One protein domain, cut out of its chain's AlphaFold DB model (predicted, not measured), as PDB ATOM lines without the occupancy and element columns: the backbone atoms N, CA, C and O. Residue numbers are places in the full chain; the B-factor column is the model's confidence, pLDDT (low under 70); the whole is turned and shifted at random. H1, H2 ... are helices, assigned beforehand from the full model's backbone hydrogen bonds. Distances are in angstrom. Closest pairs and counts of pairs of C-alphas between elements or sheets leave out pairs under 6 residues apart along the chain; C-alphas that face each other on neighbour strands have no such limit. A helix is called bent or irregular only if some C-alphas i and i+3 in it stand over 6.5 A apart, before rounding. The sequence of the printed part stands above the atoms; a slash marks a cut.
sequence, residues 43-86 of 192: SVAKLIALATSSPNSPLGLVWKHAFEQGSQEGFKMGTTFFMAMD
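This is residues 43 to 86 of the 192 residues of an uncharacterized protein of Laccaria amethystina LaAM-08-1 (UniProt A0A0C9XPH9). A short helix, H1, and a long one, H2, meet near their ends as an L, with H1 as the short limb and H2 as the long one. The far part of the long limb, residues 65 to 86, sticks out with nothing packed on it and makes most of the length. The printed part has 44 residues with two named helices, H1 then H2 along the chain, and no named strand; the class is all helix. It is extended, with a radius of gyration of the C-alphas of 14.5 A, and its C-alphas span 43 by 19 by 10 A.

H1, residues 43 to 53, and H2, residues 58 to 84, touch, with 7 pairs of C-alphas within 8 A. The closest C-alphas of the two are those of Ala 51 and Gly 60, 4.2 A apart. H2 touches H1 with residues 59 to 63 alone. Their lines stand about perpendicular, at 73 degrees, and their centres are 19.0 A apart. Residues 65 to 86, of which 65 to 84 belong to H2, stand free. In H1 and H2 every O i to N i+4 pair is within hydrogen-bond range.

H1 has 11 residues and begins at C-alpha 43, at (552.732, 536.633, 400.889); it measures 15.3 A from first to last C-alpha. H2 has 27 residues, from C-alpha 58 at (558.084, 520.193, 395.560) to C-alpha 84 at (531.710, 532.298, 369.924), 38.7 A from first to last C-alpha. Neither helix is bent.

The two C-alphas farthest apart are those of Ser 57 and Asp 86, at 44.6 A. The link from H1 to H2, with 4 residues between them, is tight. The printed part has no cut. Its mean pLDDT is 92.3, and no printed residue is under 70.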
ATOM      1  N   SER A  43     552.575 538.070 400.641       90.75
ATOM      2  CA  SER A  43     552.732 536.633 400.889       90.75
ATOM      3  C   SER A  43     552.641 535.802 399.604       90.75
ATOM      4  O   SER A  43     553.395 534.837 399.464       90.75
ATOM      5  N   VAL A  44     551.828 536.223 398.626       90.06
ATOM      6  CA  VAL A  44     551.801 535.633 397.275       90.06
ATOM      7  C   VAL A  44     553.145 535.848 396.574       90.06
ATOM      8  O   VAL A  44     553.742 534.895 396.081       90.06
ATOM      9  N   ALA A  45     553.681 537.071 396.598       93.38
ATOM     10  CA  ALA A  45     554.973 537.415 396.009       93.38
ATOM     11  C   ALA A  45     556.127 536.603 396.627       93.38
ATOM     12  O   ALA A  45     556.981 536.089 395.903       93.38
ATOM     13  N   LYS A  46     556.123 536.409 397.955       93.19
ATOM     14  CA  LYS A  46     557.096 535.547 398.653       93.19
ATOM     15  C   LYS A  46     556.954 534.076 398.249       93.19
ATOM     16  O   LYS A  46     557.970 533.417 398.031       93.19
ATOM     17  N   LEU A  47     555.730 533.564 398.083       90.19
ATOM     18  CA  LEU A  47     555.493 532.197 397.603       90.19
ATOM     19  C   LEU A  47     556.000 532.001 396.162       90.19
ATOM     20  O   LEU A  47     556.683 531.017 395.886       90.19
ATOM     21  N   ILE A  48     555.738 532.965 395.271       90.75
ATOM     22  CA  ILE A  48     556.233 532.972 393.885       90.75
ATOM     23  C   ILE A  48     557.766 533.002 393.864       90.75
ATOM     24  O   ILE A  48     558.381 532.214 393.146       90.75
ATOM     25  N   ALA A  49     558.402 533.845 394.683       93.50
ATOM     26  CA  ALA A  49     559.860 533.917 394.782       93.50
ATOM     27  C   ALA A  49     560.478 532.587 395.261       93.50
ATOM     28  O   ALA A  49     561.490 532.144 394.719       93.50
ATOM     29  N   LEU A  50     559.850 531.898 396.221       93.06
ATOM     30  CA  LEU A  50     560.281 530.568 396.674       93.06
ATOM     31  C   LEU A  50     560.086 529.486 395.596       93.06
ATOM     32  O   LEU A  50     560.978 528.668 395.378       93.06
ATOM     33  N   ALA A  51     558.956 529.498 394.883       91.94
ATOM     34  CA  ALA A  51     558.677 528.546 393.807       91.94
ATOM     35  C   ALA A  51     559.627 528.711 392.604       91.94
ATOM     36  O   ALA A  51     560.084 527.725 392.028       91.94
ATOM     37  N   THR A  52     559.944 529.956 392.237       91.62
ATOM     38  CA  THR A  52     560.794 530.294 391.080       91.62
ATOM     39  C   THR A  52     562.291 530.181 391.366       91.62
ATOM     40  O   THR A  52     563.038 529.779 390.478       91.62
ATOM     41  N   SER A  53     562.745 530.458 392.595       94.25
ATOM     42  CA  SER A  53     564.152 530.264 392.992       94.25
ATOM     43  C   SER A  53     564.552 528.790 393.145       94.25
ATOM     44  O   SER A  53     565.736 528.467 393.068       94.25
ATOM     45  N   SER A  54     563.587 527.876 393.314       93.88
ATOM     46  CA  SER A  54     563.835 526.430 393.333       93.88
ATOM     47  C   SER A  54     562.782 525.663 392.513       93.88
ATOM     48  O   SER A  54     561.905 525.004 393.082       93.88
ATOM     49  N   PRO A  55     562.857 525.696 391.165       90.06
ATOM     50  CA  PRO A  55     561.823 525.135 390.286       90.06
ATOM     51  C   PRO A  55     561.708 523.603 390.363       90.06
ATOM     52  O   PRO A  55     560.672 523.046 390.011       90.06
ATOM     53  N   ASN A  56     562.751 522.923 390.856       95.25
ATOM     54  CA  ASN A  56     562.775 521.472 391.078       95.25
ATOM     55  C   ASN A  56     562.396 521.073 392.521       95.25
ATOM     56  O   ASN A  56     562.385 519.886 392.842       95.25
ATOM     57  N   SER A  57     562.106 522.036 393.405       95.88
ATOM     58  CA  SER A  57     561.526 521.744 394.722       95.88
ATOM     59  C   SER A  57     560.077 521.251 394.583       95.88
ATOM     60  O   SER A  57     559.432 521.552 393.578       95.88
ATOM     61  N   PRO A  58     559.499 520.570 395.591       96.00
ATOM     62  CA  PRO A  58     558.084 520.193 395.560       96.00
ATOM     63  C   PRO A  58     557.142 521.384 395.313       96.00
ATOM     64  O   PRO A  58     556.177 521.251 394.566       96.00
ATOM     65  N   LEU A  59     557.458 522.563 395.868       93.19
ATOM     66  CA  LEU A  59     556.705 523.797 395.622       93.19
ATOM     67  C   LEU A  59     556.856 524.280 394.171       93.19
ATOM     68  O   LEU A  59     555.856 524.602 393.537       93.19
ATOM     69  N   GLY A  60     558.078 524.295 393.632       92.50
ATOM     70  CA  GLY A  60     558.349 524.683 392.243       92.50
ATOM     71  C   GLY A  60     557.675 523.761 391.221       92.50
ATOM     72  O   GLY A  60     557.093 524.239 390.249       92.50
ATOM     73  N   LEU A  61     557.660 522.450 391.485       95.56
ATOM     74  CA  LEU A  61     556.986 521.451 390.649       95.56
ATOM     75  C   LEU A  61     555.458 521.610 390.676       95.56
ATOM     76  O   LEU A  61     554.829 521.605 389.616       95.56
ATOM     77  N   VAL A  62     554.862 521.804 391.860       95.81
ATOM     78  CA  VAL A  62     553.421 522.086 392.000       95.81
ATOM     79  C   VAL A  62     553.056 523.403 391.314       95.81
ATOM     80  O   VAL A  62     552.086 523.440 390.561       95.81
ATOM     81  N   TRP A  63     553.852 524.460 391.504       93.50
ATOM     82  CA  TRP A  63     553.621 525.759 390.870       93.50
ATOM     83  C   TRP A  63     553.700 525.676 389.343       93.50
ATOM     84  O   TRP A  63     552.811 526.170 388.652       93.50
ATOM     85  N   LYS A  64     554.716 524.986 388.806       92.44
ATOM     86  CA  LYS A  64     554.858 524.738 387.367       92.44
ATOM     87  C   LYS A  64     553.646 523.995 386.802       92.44
ATOM     88  O   LYS A  64     553.134 524.390 385.761       92.44
ATOM     89  N   HIS A  65     553.177 522.945 387.477       95.25
ATOM     90  CA  HIS A  65     552.012 522.185 387.021       95.25
ATOM     91  C   HIS A  65     550.717 523.008 387.084       95.25
ATOM     92  O   HIS A  65     549.960 523.018 386.117       95.25
ATOM     93  N   ALA A  66     550.487 523.747 388.174       94.06
ATOM     94  CA  ALA A  66     549.320 524.614 388.320       94.06
ATOM     95  C   ALA A  66     549.290 525.732 387.263       94.06
ATOM     96  O   ALA A  66     548.241 525.992 386.675       94.06
ATOM     97  N   PHE A  67     550.440 526.351 386.973       93.50
ATOM     98  CA  PHE A  67     550.564 527.362 385.922       93.50
ATOM     99  C   PHE A  67     550.328 526.773 384.524       93.50
ATOM    100  O   PHE A  67     549.585 527.352 383.739       93.50
ATOM    101  N   GLU A  68     550.897 525.602 384.224       96.12
ATOM    102  CA  GLU A  68     550.689 524.901 382.951       96.12
ATOM    103  C   GLU A  68     549.207 524.551 382.732       96.12
ATOM    104  O   GLU A  68     548.652 524.832 381.673       96.12
ATOM    105  N   GLN A  69     548.528 524.000 383.745       96.38
ATOM    106  CA  GLN A  69     547.096 523.684 383.662       96.38
ATOM    107  C   GLN A  69     546.221 524.939 383.542       96.38
ATOM    108  O   GLN A  69     545.308 524.965 382.718       96.38
ATOM    109  N   GLY A  70     546.521 525.999 384.300       96.12
ATOM    110  CA  GLY A  70     545.826 527.284 384.184       96.12
ATOM    111  C   GLY A  70     546.016 527.943 382.813       96.12
ATOM    112  O   GLY A  70     545.066 528.490 382.260       96.12
ATOM    113  N   SER A  71     547.215 527.829 382.232       94.56
ATOM    114  CA  SER A  71     547.528 528.292 380.876       94.56
ATOM    115  C   SER A  71     546.740 527.514 379.816       94.56
ATOM    116  O   SER A  71     546.084 528.119 378.972       94.56
ATOM    117  N   GLN A  72     546.729 526.178 379.891       96.94
ATOM    118  CA  GLN A  72     546.009 525.323 378.940       96.94
ATOM    119  C   GLN A  72     544.489 525.539 378.994       96.94
ATOM    120  O   GLN A  72     543.858 525.708 377.948       96.94
ATOM    121  N   GLU A  73     543.893 525.584 380.189       96.12
ATOM    122  CA  GLU A  73     542.451 525.817 380.332       96.12
ATOM    123  C   GLU A  73     542.077 527.266 379.985       96.12
ATOM    124  O   GLU A  73     541.075 527.487 379.309       96.12
ATOM    125  N   GLY A  74     542.907 528.251 380.347       94.81
ATOM    126  CA  GLY A  74     542.720 529.651 379.960       94.81
ATOM    127  C   GLY A  74     542.800 529.866 378.445       94.81
ATOM    128  O   GLY A  74     541.953 530.555 377.877       94.81
ATOM    129  N   PHE A  75     543.750 529.217 377.761       94.25
ATOM    130  CA  PHE A  75     543.839 529.220 376.298       94.25
ATOM    131  C   PHE A  75     542.617 528.551 375.652       94.25
ATOM    132  O   PHE A  75     542.048 529.087 374.701       94.25
ATOM    133  N   LYS A  76     542.167 527.411 376.191       94.88
ATOM    134  CA  LYS A  76     540.957 526.702 375.745       94.88
ATOM    135  C   LYS A  76     539.698 527.558 375.908       94.88
ATOM    136  O   LYS A  76     538.980 527.743 374.927       94.88
ATOM    137  N   MET A  77     539.468 528.133 377.090       92.75
ATOM    138  CA  MET A  77     538.346 529.043 377.352       92.75
ATOM    139  C   MET A  77     538.400 530.279 376.446       92.75
ATOM    140  O   MET A  77     537.401 530.607 375.808       92.75
ATOM    141  N   GLY A  78     539.570 530.914 376.321       87.62
ATOM    142  CA  GLY A  78     539.783 532.052 375.428       87.62
ATOM    143  C   GLY A  78     539.492 531.712 373.965       87.62
ATOM    144  O   GLY A  78     538.777 532.453 373.300       87.62
ATOM    145  N   THR A  79     539.947 530.554 373.478       90.38
ATOM    146  CA  THR A  79     539.660 530.091 372.109       90.38
ATOM    147  C   THR A  79     538.161 529.866 371.903       90.38
ATOM    148  O   THR A  79     537.614 530.325 370.904       90.38
ATOM    149  N   THR A  80     537.466 529.235 372.859       90.31
ATOM    150  CA  THR A  80     536.004 529.075 372.768       90.31
ATOM    151  C   THR A  80     535.253 530.403 372.839       90.31
ATOM    152  O   THR A  80     534.242 530.549 372.163       90.31
ATOM    153  N   PHE A  81     535.756 531.385 373.594       84.38
ATOM    154  CA  PHE A  81     535.182 532.728 373.651       84.38
ATOM    155  C   PHE A  81     535.368 533.466 372.319       84.38
ATOM    156  O   PHE A  81     534.390 533.925 371.742       84.38
ATOM    157  N   PHE A  82     536.587 533.501 371.771       80.44
ATOM    158  CA  PHE A  82     536.866 534.142 370.480       80.44
ATOM    159  C   PHE A  82     536.163 533.467 369.292       80.44
ATOM    160  O   PHE A  82     535.826 534.157 368.339       80.44
ATOM    161  N   MET A  83     535.910 532.153 369.338       86.19
ATOM    162  CA  MET A  83     535.117 531.457 368.310       86.19
ATOM    163  C   MET A  83     533.598 531.630 368.472       86.19
ATOM    164  O   MET A  83     532.868 531.425 367.506       86.19
ATOM    165  N   ALA A  84     533.116 531.981 369.667       83.75
ATOM    166  CA  ALA A  84     531.710 532.298 369.924       83.75
ATOM    167  C   ALA A  84     531.393 533.800 369.784       83.75
ATOM    168  O   ALA A  84     530.224 534.175 369.722       83.75
ATOM    169  N   MET A  85     532.418 534.654 369.754       87.69
ATOM    170  CA  MET A  85     532.292 536.095 369.569       87.69
ATOM    171  C   MET A  85     532.186 536.430 368.081       87.69
ATOM    172  O   MET A  85     533.106 536.166 367.307       87.69
ATOM    173  N   ASP A  86     531.087 537.070 367.690       90.00
ATOM    174  CA  ASP A  86     530.986 537.705 366.380       90.00
ATOM    175  C   ASP A  86     531.924 538.925 366.348       90.00
ATOM    176  O   ASP A  86     531.719 539.915 367.055       90.00
TER     177      ASP A  86